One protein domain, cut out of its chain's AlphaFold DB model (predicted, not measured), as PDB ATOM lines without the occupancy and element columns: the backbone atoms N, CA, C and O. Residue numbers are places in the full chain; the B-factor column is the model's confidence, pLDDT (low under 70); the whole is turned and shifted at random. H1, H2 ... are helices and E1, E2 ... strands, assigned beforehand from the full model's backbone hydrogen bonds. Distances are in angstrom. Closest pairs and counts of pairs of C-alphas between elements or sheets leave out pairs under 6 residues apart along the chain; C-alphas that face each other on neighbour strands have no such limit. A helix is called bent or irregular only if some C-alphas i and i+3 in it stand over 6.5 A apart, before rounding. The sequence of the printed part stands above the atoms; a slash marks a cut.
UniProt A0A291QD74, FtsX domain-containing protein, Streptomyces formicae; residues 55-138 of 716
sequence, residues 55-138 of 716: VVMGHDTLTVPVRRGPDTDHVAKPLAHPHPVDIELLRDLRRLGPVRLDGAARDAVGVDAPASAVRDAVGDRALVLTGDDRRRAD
ATOM      1  N   VAL A  55      70.113 -38.077  28.933       91.31
ATOM      2  CA  VAL A  55      71.171 -37.262  28.322       91.31
ATOM      3  C   VAL A  55      70.676 -36.761  26.977       91.31
ATOM      4  O   VAL A  55      70.281 -37.552  26.129       91.31
ATOM      5  N   VAL A  56      70.700 -35.448  26.780       89.88
ATOM      6  CA  VAL A  56      70.419 -34.818  25.492       89.88
ATOM      7  C   VAL A  56      71.752 -34.516  24.828       89.88
ATOM      8  O   VAL A  56      72.542 -33.729  25.347       89.88
ATOM      9  N   MET A  57      72.017 -35.166  23.704       87.69
ATOM     10  CA  MET A  57      73.219 -34.983  22.898       87.69
ATOM     11  C   MET A  57      72.832 -34.307  21.590       87.69
ATOM     12  O   MET A  57      71.835 -34.684  20.984       87.69
ATOM     13  N   GLY A  58      73.592 -33.314  21.133       84.56
ATOM     14  CA  GLY A  58      73.338 -32.765  19.803       84.56
ATOM     15  C   GLY A  58      73.575 -33.804  18.703       84.56
ATOM     16  O   GLY A  58      74.195 -34.842  18.921       84.56
ATOM     17  N   HIS A  59      73.052 -33.552  17.506       83.69
ATOM     18  CA  HIS A  59      73.238 -34.477  16.391       83.69
ATOM     19  C   HIS A  59      74.729 -34.670  16.084       83.69
ATOM     20  O   HIS A  59      75.456 -33.703  15.846       83.69
ATOM     21  N   ASP A  60      75.163 -35.926  16.079       81.88
ATOM     22  CA  ASP A  60      76.546 -36.353  15.871       81.88
ATOM     23  C   ASP A  60      76.726 -37.140  14.567       81.88
ATOM     24  O   ASP A  60      77.847 -37.497  14.221       81.88
ATOM     25  N   THR A  61      75.650 -37.390  13.811       82.69
ATOM     26  CA  THR A  61      75.692 -38.096  12.525       82.69
ATOM     27  C   THR A  61      75.114 -37.274  11.383       82.69
ATOM     28  O   THR A  61      74.025 -36.712  11.483       82.69
ATOM     29  N   LEU A  62      75.808 -37.297  10.250       81.25
ATOM     30  CA  LEU A  62      75.324 -36.849   8.958       81.25
ATOM     31  C   LEU A  62      74.616 -38.006   8.247       81.25
ATOM     32  O   LEU A  62      75.261 -38.987   7.877       81.25
ATOM     33  N   THR A  63      73.313 -37.860   8.005       80.44
ATOM     34  CA  THR A  63      72.514 -38.822   7.234       80.44
ATOM     35  C   THR A  63      72.197 -38.259   5.861       80.44
ATOM     36  O   THR A  63      71.598 -37.190   5.724       80.44
ATOM     37  N   VAL A  64      72.587 -38.992   4.824       80.19
ATOM     38  CA  VAL A  64      72.430 -38.565   3.435       80.19
ATOM     39  C   VAL A  64      71.664 -39.646   2.662       80.19
ATOM     40  O   VAL A  64      72.008 -40.821   2.784       80.19
ATOM     41  N   PRO A  65      70.624 -39.290   1.881       79.25
ATOM     42  CA  PRO A  65      69.933 -40.242   1.013       79.25
ATOM     43  C   PRO A  65      70.835 -40.579  -0.166       79.25
ATOM     44  O   PRO A  65      71.341 -39.664  -0.802       79.25
ATOM     45  N   VAL A  66      71.032 -41.847  -0.481       78.25
ATOM     46  CA  VAL A  66      72.003 -42.382  -1.434       78.25
ATOM     47  C   VAL A  66      71.286 -43.380  -2.341       78.25
ATOM     48  O   VAL A  66      70.497 -44.192  -1.870       78.25
ATOM     49  N   ARG A  67      71.508 -43.312  -3.658       72.56
ATOM     50  CA  ARG A  67      70.759 -44.146  -4.608       72.56
ATOM     51  C   ARG A  67      71.480 -45.482  -4.803       72.56
ATOM     52  O   ARG A  67      72.648 -45.499  -5.183       72.56
ATOM     53  N   ARG A  68      70.785 -46.597  -4.568       68.25
ATOM     54  CA  ARG A  68      71.279 -47.966  -4.785       68.25
ATOM     55  C   ARG A  68      70.323 -48.693  -5.726       68.25
ATOM     56  O   ARG A  68      69.346 -49.306  -5.313       68.25
ATOM     57  N   GLY A  69      70.590 -48.594  -7.027       69.50
ATOM     58  CA  GLY A  69      69.656 -49.088  -8.040       69.50
ATOM     59  C   GLY A  69      68.350 -48.270  -8.039       69.50
ATOM     60  O   GLY A  69      68.439 -47.042  -8.113       69.50
ATOM     61  N   PRO A  70      67.157 -48.899  -7.996       73.00
ATOM     62  CA  PRO A  70      65.879 -48.184  -7.960       73.00
ATOM     63  C   PRO A  70      65.549 -47.571  -6.585       73.00
ATOM     64  O   PRO A  70      64.744 -46.642  -6.530       73.00
ATOM     65  N   ASP A  71      66.185 -48.038  -5.505       71.62
ATOM     66  CA  ASP A  71      65.879 -47.625  -4.132       71.62
ATOM     67  C   ASP A  71      66.806 -46.502  -3.628       71.62
ATOM     68  O   ASP A  71      67.950 -46.339  -4.070       71.62
ATOM     69  N   THR A  72      66.297 -45.698  -2.690       74.19
ATOM     70  CA  THR A  72      67.074 -44.675  -1.972       74.19
ATOM     71  C   THR A  72      67.344 -45.167  -0.553       74.19
ATOM     72  O   THR A  72      66.446 -45.164   0.283       74.19
ATOM     73  N   ASP A  73      68.583 -45.573  -0.289       75.25
ATOM     74  CA  ASP A  73      69.057 -45.936   1.046       75.25
ATOM     75  C   ASP A  73      69.546 -44.687   1.790       75.25
ATOM     76  O   ASP A  73      70.069 -43.752   1.189       75.25
ATOM     77  N   HIS A  74      69.447 -44.660   3.117       77.38
ATOM     78  CA  HIS A  74      70.044 -43.597   3.928       77.38
ATOM     79  C   HIS A  74      71.376 -44.068   4.510       77.38
ATOM     80  O   HIS A  74      71.428 -45.030   5.275       77.38
ATOM     81  N   VAL A  75      72.464 -43.378   4.167       79.00
ATOM     82  CA  VAL A  75      73.794 -43.655   4.721       79.00
ATOM     83  C   VAL A  75      74.101 -42.616   5.791       79.00
ATOM     84  O   VAL A  75      74.116 -41.419   5.506       79.00
ATOM     85  N   ALA A  76      74.357 -43.083   7.014       80.50
ATOM     86  CA  ALA A  76      74.765 -42.250   8.140       80.50
ATOM     87  C   ALA A  76      76.280 -42.351   8.383       80.50
ATOM     88  O   ALA A  76      76.858 -43.444   8.361       80.50
ATOM     89  N   LYS A  77      76.932 -41.212   8.624       81.12
ATOM     90  CA  LYS A  77      78.345 -41.119   9.018       81.12
ATOM     91  C   LYS A  77      78.496 -40.187  10.221       81.12
ATOM     92  O   LYS A  77      77.821 -39.165  10.248       81.12
ATOM     93  N   PRO A  78      79.378 -40.489  11.189       81.75
ATOM     94  CA  PRO A  78      79.635 -39.579  12.299       81.75
ATOM     95  C   PRO A  78      80.266 -38.275  11.794       81.75
ATOM     96  O   PRO A  78      81.192 -38.304  10.976       81.75
ATOM     97  N   LEU A  79      79.751 -37.152  12.285       82.62
ATOM     98  CA  LEU A  79      80.256 -35.803  12.071       82.62
ATOM     99  C   LEU A  79      81.649 -35.652  12.686       82.62
ATOM    100  O   LEU A  79      81.984 -36.293  13.681       82.62
ATOM    101  N   ALA A  80      82.464 -34.777  12.096       77.44
ATOM    102  CA  ALA A  80      83.739 -34.400  12.703       77.44
ATOM    103  C   ALA A  80      83.527 -33.483  13.913       77.44
ATOM    104  O   ALA A  80      84.278 -33.554  14.884       77.44
ATOM    105  N   HIS A  81      82.486 -32.649  13.857       77.25
ATOM    106  CA  HIS A  81      82.096 -31.750  14.932       77.25
ATOM    107  C   HIS A  81      80.604 -31.944  15.214       77.25
ATOM    108  O   HIS A  81      79.776 -31.425  14.461       77.25
ATOM    109  N   PRO A  82      80.253 -32.710  16.262       77.00
ATOM    110  CA  PRO A  82      78.871 -32.833  16.702       77.00
ATOM    111  C   PRO A  82      78.267 -31.459  16.984       77.00
ATOM    112  O   PRO A  82      78.951 -30.556  17.481       77.00
ATOM    113  N   HIS A  83      76.984 -31.291  16.676       80.44
ATOM    114  CA  HIS A  83      76.305 -30.039  16.976       80.44
ATOM    115  C   HIS A  83      76.227 -29.826  18.493       80.44
ATOM    116  O   HIS A  83      75.888 -30.758  19.220       80.44
ATOM    117  N   PRO A  84      76.496 -28.611  18.999       81.94
ATOM    118  CA  PRO A  84      76.231 -28.314  20.394       81.94
ATOM    119  C   PRO A  84      74.720 -28.304  20.645       81.94
ATOM    120  O   PRO A  84      73.926 -27.936  19.775       81.94
ATOM    121  N   VAL A  85      74.320 -28.649  21.865       82.44
ATOM    122  CA  VAL A  85      72.951 -28.446  22.335       82.44
ATOM    123  C   VAL A  85      72.670 -26.942  22.355       82.44
ATOM    124  O   VAL A  85      73.353 -26.170  23.037       82.44
ATOM    125  N   ASP A  86      71.672 -26.532  21.571       83.44
ATOM    126  CA  ASP A  86      71.258 -25.138  21.396       83.44
ATOM    127  C   ASP A  86      70.986 -24.457  22.751       83.44
ATOM    128  O   ASP A  86      70.450 -25.062  23.678       83.44
ATOM    129  N   ILE A  87      71.340 -23.175  22.871       83.25
ATOM    130  CA  ILE A  87      71.088 -22.355  24.060       83.25
ATOM    131  C   ILE A  87      69.591 -22.255  24.348       83.25
ATOM    132  O   ILE A  87      69.201 -22.253  25.513       83.25
ATOM    133  N   GLU A  88      68.756 -22.150  23.317       85.31
ATOM    134  CA  GLU A  88      67.307 -22.104  23.499       85.31
ATOM    135  C   GLU A  88      66.780 -23.446  24.011       85.31
ATOM    136  O   GLU A  88      66.114 -23.475  25.045       85.31
ATOM    137  N   LEU A  89      67.212 -24.555  23.402       85.75
ATOM    138  CA  LEU A  89      66.892 -25.899  23.887       85.75
ATOM    139  C   LEU A  89      67.375 -26.107  25.330       85.75
ATOM    140  O   LEU A  89      66.657 -26.648  26.162       85.75
ATOM    141  N   LEU A  90      68.565 -25.616  25.675       86.94
ATOM    142  CA  LEU A  90      69.086 -25.660  27.037       86.94
ATOM    143  C   LEU A  90      68.183 -24.902  28.028       86.94
ATOM    144  O   LEU A  90      68.026 -25.337  29.170       86.94
ATOM    145  N   ARG A  91      67.602 -23.761  27.626       87.81
ATOM    146  CA  ARG A  91      66.643 -23.024  28.469       87.81
ATOM    147  C   ARG A  91      65.360 -23.823  28.662       87.81
ATOM    148  O   ARG A  91      64.871 -23.860  29.786       87.81
ATOM    149  N   ASP A  92      64.861 -24.468  27.614       89.12
ATOM    150  CA  ASP A  92      63.660 -25.303  27.686       89.12
ATOM    151  C   ASP A  92      63.887 -26.523  28.589       89.12
ATOM    152  O   ASP A  92      63.095 -26.783  29.493       89.12
ATOM    153  N   LEU A  93      65.034 -27.195  28.458       90.00
ATOM    154  CA  LEU A  93      65.417 -28.320  29.317       90.00
ATOM    155  C   LEU A  93      65.534 -27.919  30.794       90.00
ATOM    156  O   LEU A  93      65.107 -28.668  31.669       90.00
ATOM    157  N   ARG A  94      66.041 -26.714  31.089       91.56
ATOM    158  CA  ARG A  94      66.102 -26.179  32.464       91.56
ATOM    159  C   ARG A  94      64.728 -25.927  33.085       91.56
ATOM    160  O   ARG A  94      64.640 -25.859  34.307       91.56
ATOM    161  N   ARG A  95      63.672 -25.769  32.279       90.94
ATOM    162  CA  ARG A  95      62.290 -25.655  32.780       90.94
ATOM    163  C   ARG A  95      61.712 -27.009  33.189       90.94
ATOM    164  O   ARG A  95      60.807 -27.038  34.015       90.94
ATOM    165  N   LEU A  96      62.228 -28.106  32.629       88.81
ATOM    166  CA  LEU A  96      61.779 -29.469  32.927       88.81
ATOM    167  C   LEU A  96      62.442 -30.057  34.177       88.81
ATOM    168  O   LEU A  96      61.819 -30.854  34.872       88.81
ATOM    169  N   GLY A  97      63.690 -29.676  34.467       89.44
ATOM    170  CA  GLY A  97      64.411 -30.150  35.647       89.44
ATOM    171  C   GLY A  97      65.865 -29.667  35.724       89.44
ATOM    172  O   GLY A  97      66.326 -28.921  34.854       89.44
ATOM    173  N   PRO A  98      66.613 -30.071  36.768       90.25
ATOM    174  CA  PRO A  98      68.036 -29.775  36.904       90.25
ATOM    175  C   PRO A  98      68.856 -30.260  35.700       90.25
ATOM    176  O   PRO A  98      68.766 -31.416  35.283       90.25
ATOM    177  N   VAL A  99      69.699 -29.371  35.170       90.38
ATOM    178  CA  VAL A  99      70.549 -29.631  34.002       90.38
ATOM    179  C   VAL A  99      72.025 -29.628  34.400       90.38
ATOM    180  O   VAL A  99      72.512 -28.649  34.968       90.38
ATOM    181  N   ARG A 100      72.752 -30.697  34.062       88.00
ATOM    182  CA  ARG A 100      74.202 -30.832  34.260       88.00
ATOM    183  C   ARG A 100      74.949 -30.625  32.945       88.00
ATOM    184  O   ARG A 100      74.637 -31.258  31.939       88.00
ATOM    185  N   LEU A 101      75.953 -29.753  32.982       84.56
ATOM    186  CA  LEU A 101      76.867 -29.474  31.877       84.56
ATOM    187  C   LEU A 101      78.251 -30.025  32.208       84.56
ATOM    188  O   LEU A 101      78.685 -29.915  33.353       84.56
ATOM    189  N   ASP A 102      78.941 -30.557  31.202       70.12
ATOM    190  CA  ASP A 102      80.337 -30.970  31.319       70.12
ATOM    191  C   ASP A 102      81.196 -30.214  30.297       70.12
ATOM    192  O   ASP A 102      81.126 -30.459  29.091       70.12
ATOM    193  N   GLY A 103      81.978 -29.256  30.795       65.25
ATOM    194  CA  GLY A 103      82.859 -28.416  29.988       65.25
ATOM    195  C   GLY A 103      82.152 -27.356  29.130       65.25
ATOM    196  O   GLY A 103      80.951 -27.099  29.234       65.25
ATOM    197  N   ALA A 104      82.938 -26.690  28.280       58.78
ATOM    198  CA  ALA A 104      82.476 -25.589  27.432       58.78
ATOM    199  C   ALA A 104      81.832 -26.046  26.109       58.78
ATOM    200  O   ALA A 104      81.089 -25.273  25.506       58.78
ATOM    201  N   ALA A 105      82.091 -27.285  25.670       62.12
ATOM    202  CA  ALA A 105      81.733 -27.779  24.338       62.12
ATOM    203  C   ALA A 105      80.224 -28.017  24.130       62.12
ATOM    204  O   ALA A 105      79.766 -27.964  22.993       62.12
ATOM    205  N   ARG A 106      79.441 -28.218  25.208       76.38
ATOM    206  CA  ARG A 106      77.968 -28.421  25.184       76.38
ATOM    207  C   ARG A 106      77.490 -29.444  24.140       76.38
ATOM    208  O   ARG A 106      76.371 -29.350  23.651       76.38
ATOM    209  N   ASP A 107      78.327 -30.415  23.814       78.12
ATOM    210  CA  ASP A 107      78.058 -31.535  22.910       78.12
ATOM    211  C   ASP A 107      76.987 -32.481  23.476       78.12
ATOM    212  O   ASP A 107      76.175 -33.036  22.735       78.12
ATOM    213  N   ALA A 108      76.930 -32.606  24.804       86.31
ATOM    214  CA  ALA A 108      75.883 -33.324  25.515       86.31
ATOM    215  C   ALA A 108      75.554 -32.682  26.870       86.31
ATOM    216  O   ALA A 108      76.357 -31.959  27.466       86.31
ATOM    217  N   VAL A 109      74.341 -32.949  27.348       89.69
ATOM    218  CA  VAL A 109      73.755 -32.333  28.536       89.69
ATOM    219  C   VAL A 109      72.958 -33.373  29.321       89.69
ATOM    220  O   VAL A 109      72.081 -34.035  28.772       89.69
ATOM    221  N   GLY A 110      73.226 -33.505  30.621       91.06
ATOM    222  CA  GLY A 110      72.454 -34.376  31.507       91.06
ATOM    223  C   GLY A 110      71.206 -33.668  32.026       91.06
ATOM    224  O   GLY A 110      71.310 -32.560  32.547       91.06
ATOM    225  N   VAL A 111      70.040 -34.303  31.935       91.88
ATOM    226  CA  VAL A 111      68.753 -33.742  32.371       91.88
ATOM    227  C   VAL A 111      68.115 -34.670  33.397       91.88
ATOM    228  O   VAL A 111      68.002 -35.877  33.174       91.88
ATOM    229  N   ASP A 112      67.716 -34.104  34.533       91.62
ATOM    230  CA  ASP A 112      66.985 -34.815  35.579       91.62
ATOM    231  C   ASP A 112      65.478 -34.562  35.449       91.62
ATOM    232  O   ASP A 112      64.898 -33.717  36.129       91.62
ATOM    233  N   ALA A 113      64.875 -35.242  34.472       90.75
ATOM    234  CA  ALA A 113      63.454 -35.171  34.154       90.75
ATOM    235  C   ALA A 113      62.983 -36.479  33.478       90.75
ATOM    236  O   ALA A 113      63.813 -37.240  32.967       90.75
ATOM    237  N   PRO A 114      61.666 -36.757  33.431       91.50
ATOM    238  CA  PRO A 114      61.127 -37.916  32.721       91.50
ATOM    239  C   PRO A 114      61.491 -37.905  31.230       91.50
ATOM    240  O   PRO A 114      61.338 -36.893  30.548       91.50
ATOM    241  N   ALA A 115      61.914 -39.057  30.700       90.38
ATOM    242  CA  ALA A 115      62.363 -39.187  29.312       90.38
ATOM    243  C   ALA A 115      61.312 -38.778  28.269       90.38
ATOM    244  O   ALA A 115      61.683 -38.243  27.230       90.38
ATOM    245  N   SER A 116      60.022 -39.007  28.532       90.56
ATOM    246  CA  SER A 116      58.933 -38.577  27.644       90.56
ATOM    247  C   SER A 116      58.877 -37.056  27.517       90.56
ATOM    248  O   SER A 116      58.956 -36.540  26.411       90.56
ATOM    249  N   ALA A 117      58.877 -36.339  28.644       89.56
ATOM    250  CA  ALA A 117      58.857 -34.878  28.663       89.56
ATOM    251  C   ALA A 117      60.097 -34.269  27.987       89.56
ATOM    252  O   ALA A 117      59.995 -33.268  27.281       89.56
ATOM    253  N   VAL A 118      61.271 -34.890  28.169       89.81
ATOM    254  CA  VAL A 118      62.497 -34.463  27.477       89.81
ATOM    255  C   VAL A 118      62.397 -34.712  25.970       89.81
ATOM    256  O   VAL A 118      62.776 -33.837  25.201       89.81
ATOM    257  N   ARG A 119      61.863 -35.858  25.524       91.38
ATOM    258  CA  ARG A 119      61.650 -36.138  24.091       91.38
ATOM    259  C   ARG A 119      60.678 -35.153  23.452       91.38
ATOM    260  O   ARG A 119      60.979 -34.655  22.374       91.38
ATOM    261  N   ASP A 120      59.586 -34.825  24.132       90.31
ATOM    262  CA  ASP A 120      58.582 -33.884  23.625       90.31
ATOM    263  C   ASP A 120      59.152 -32.464  23.481       90.31
ATOM    264  O   ASP A 120      58.871 -31.774  22.503       90.31
ATOM    265  N   ALA A 121      59.998 -32.030  24.422       87.56
ATOM    266  CA  ALA A 121      60.644 -30.718  24.365       87.56
ATOM    267  C   ALA A 121      61.814 -30.647  23.368       87.56
ATOM    268  O   ALA A 121      62.092 -29.582  22.815       87.56
ATOM    269  N   VAL A 122      62.523 -31.759  23.152       89.25
ATOM    270  CA  VAL A 122      63.664 -31.827  22.228       89.25
ATOM    271  C   VAL A 122      63.205 -31.988  20.776       89.25
ATOM    272  O   VAL A 122      63.765 -31.332  19.895       89.25
ATOM    273  N   GLY A 123      62.203 -32.833  20.514       87.06
ATOM    274  CA  GLY A 123      61.777 -33.191  19.158       87.06
ATOM    275  C   GLY A 123      62.952 -33.671  18.296       87.06
ATOM    276  O   GLY A 123      63.812 -34.412  18.767       87.06
ATOM    277  N   ASP A 124      63.034 -33.173  17.062       83.62
ATOM    278  CA  ASP A 124      64.120 -33.482  16.116       83.62
ATOM    279  C   ASP A 124      65.355 -32.569  16.277       83.62
ATOM    280  O   ASP A 124      66.207 -32.507  15.393       83.62
ATOM    281  N   ARG A 125      65.475 -31.804  17.374       82.31
ATOM    282  CA  ARG A 125      66.600 -30.861  17.566       82.31
ATOM    283  C   ARG A 125      67.867 -31.543  18.085       82.31
ATOM    284  O   ARG A 125      68.971 -31.079  17.797       82.31
ATOM    285  N   ALA A 126      67.728 -32.623  18.850       85.56
ATOM    286  CA  ALA A 126      68.837 -33.341  19.473       85.56
ATOM    287  C   ALA A 126      68.471 -34.812  19.744       85.56
ATOM    288  O   ALA A 126      67.304 -35.193  19.754       85.56
ATOM    289  N   LEU A 127      69.480 -35.639  19.992       88.25
ATOM    290  CA  LEU A 127      69.332 -37.041  20.359       88.25
ATOM    291  C   LEU A 127      69.056 -37.165  21.860       88.25
ATOM    292  O   LEU A 127      69.842 -36.711  22.692       88.25
ATOM    293  N   VAL A 128      67.951 -37.822  22.218       90.81
ATOM    294  CA  VAL A 128      67.612 -38.117  23.617       90.81
ATOM    295  C   VAL A 128      68.053 -39.535  23.965       90.81
ATOM    296  O   VAL A 128      67.414 -40.515  23.583       90.81
ATOM    297  N   LEU A 129      69.147 -39.636  24.713       90.94
ATOM    298  CA  LEU A 129      69.770 -40.881  25.143       90.94
ATOM    299  C   LEU A 129      69.266 -41.271  26.541       90.94
ATOM    300  O   LEU A 129      69.297 -40.478  27.487       90.94
ATOM    301  N   THR A 130      68.825 -42.518  26.688       91.06
ATOM    302  CA  THR A 130      68.297 -43.082  27.943       91.06
ATOM    303  C   THR A 130      68.893 -44.458  28.204       91.06
ATOM    304  O   THR A 130      69.298 -45.134  27.265       91.06
ATOM    305  N   GLY A 131      68.934 -44.899  29.465       87.88
ATOM    306  CA  GLY A 131      69.505 -46.207  29.803       87.88
ATOM    307  C   GLY A 131      70.983 -46.291  29.415       87.88
ATOM    308  O   GLY A 131      71.755 -45.387  29.758       87.88
ATOM    309  N   ASP A 132      71.357 -47.343  28.690       84.69
ATOM    310  CA  ASP A 132      72.742 -47.604  28.286       84.69
ATOM    311  C   ASP A 132      73.201 -46.764  27.088       84.69
ATOM    312  O   ASP A 132      74.395 -46.499  26.952       84.69
ATOM    313  N   ASP A 133      72.275 -46.241  26.273       85.50
ATOM    314  CA  ASP A 133      72.609 -45.360  25.143       85.50
ATOM    315  C   ASP A 133      73.295 -44.061  25.596       85.50
ATOM    316  O   ASP A 133      74.015 -43.435  24.816       85.50
ATOM    317  N   ARG A 134      73.151 -43.679  26.875       87.38
ATOM    318  CA  ARG A 134      73.834 -42.518  27.472       87.38
ATOM    319  C   ARG A 134      75.359 -42.593  27.338       87.38
ATOM    320  O   ARG A 134      75.996 -41.548  27.261       87.38
ATOM    321  N   ARG A 135      75.947 -43.794  27.241       84.75
ATOM    322  CA  ARG A 135      77.400 -43.973  27.060       84.75
ATOM    323  C   ARG A 135      77.923 -43.371  25.754       84.75
ATOM    324  O   ARG A 135      79.111 -43.089  25.656       84.75
ATOM    325  N   ARG A 136      77.069 -43.158  24.741       83.00
ATOM    326  CA  ARG A 136      77.487 -42.496  23.490       83.00
ATOM    327  C   ARG A 136      78.008 -41.081  23.752       83.00
ATOM    328  O   ARG A 136      78.831 -40.595  22.990       83.00
ATOM    329  N   ALA A 137      77.568 -40.445  24.844       82.88
ATOM    330  CA  ALA A 137      78.043 -39.131  25.282       82.88
ATOM    331  C   ALA A 137      79.423 -39.152  25.949       82.88
ATOM    332  O   ALA A 137      79.997 -38.086  26.186       82.88
ATOM    333  N   ASP A 138      79.963 -40.338  26.242       82.81
ATOM    334  CA  ASP A 138      81.264 -40.496  26.876       82.81
ATOM    335  C   ASP A 138      82.376 -40.552  25.810       82.81
ATOM    336  O   ASP A 138      82.406 -41.480  24.998       82.81
TER     337      ASP A 138
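Overview. This is residues 55 to 138 of the 716 residues of the protein "FtsX domain-containing protein" of Streptomyces formicae (UniProt A0A291QD74). A small four-stranded sheet forms the middle layer of a body, with H1 and H2 side by side over one face and H3 over the other; from this body a long two-stranded hairpin, E2 and E3, reaches out as an arm and makes the length. The printed part has 84 residues, with three named helices and six named strands in the order E1 E2 E3 H1 E4 E5 H2 E6 H3, a mixed class of helices and strands. The sheet's order is E4 E5 E1 E6, antiparallel throughout. The whole is only just loose, close to compact, with a radius of gyration of the C-alphas of 14.6 A, and elongated, spanning 49 by 26 by 26 A.

Along the chain. The sheet holds E4, residues 99 to 101; E5, residues 108 to 111, 9.9 A long; E1, residues 55 to 57, beginning at C-alpha 55 (71.171, -37.262, 28.322); and E6, residues 127 to 130, 9.8 A. H1 is residues 87 to 96, 14.7 A; H2 is residues 115 to 125, 15.0 A; H3 is residues 131 to 137, 12.0 A, ending at C-alpha 137 (78.043, -39.131, 25.282). H2 is irregular: C-alphas 121 and 124 are 9.4 A apart. E2, residues 61 to 68, measures 20.4 A, and E3, residues 71 to 78, 22.9 A.

Arrangement. In the sheet, N 55 and O 129 of E1 and E6 are 2.9 A apart, N 56 and O 109 of E1 and E5 2.8 A, and N 100 and O 110 of the hairpin E4 and E5 2.8 A, each within hydrogen-bond range. Three layers, helices on both faces of a sheet, are present. H1 runs along the strands over E5 at a height of 9.3 A over the sheet. H2, on the same face, runs along the strands over E1 and E6 at 8.8 A. H1 and H2 touch, closest at the C-alphas of Leu 89 and Val 122, 7.0 A, with a shallow tilt of 13 degrees, opposite ways. H3, on the opposite face, runs slantwise to the strands over E1 at 7.6 A; its closest C-alphas to E1 are those of Arg 134 and Val 55, 6.0 A. E5, H2 and E6 form a split strand-helix-strand unit, two strands running the same way with E1 between them, and its crossover is right-handed. In the hairpin E2 and E3, N 64 and O 75 are 2.9 A apart, within hydrogen-bond range; E2 and E3 are apart from E1, E4, E5, E6, H2 and H3. O i to N i+4 pairs within range number 5 of 6 in H1, 5 of 7 in H2 and 0 of 3 in H3, where 3 of 4 O i to N i+3 pairs are within range.

Size, cuts and confidence. The C-alphas of Gly 69 and Pro 98, the two farthest apart, are 48.9 A apart. The printed part has no cut and no long link. Mean pLDDT of the printed part is 83.5; residues 68 to 69 and 103 to 105 are under 70.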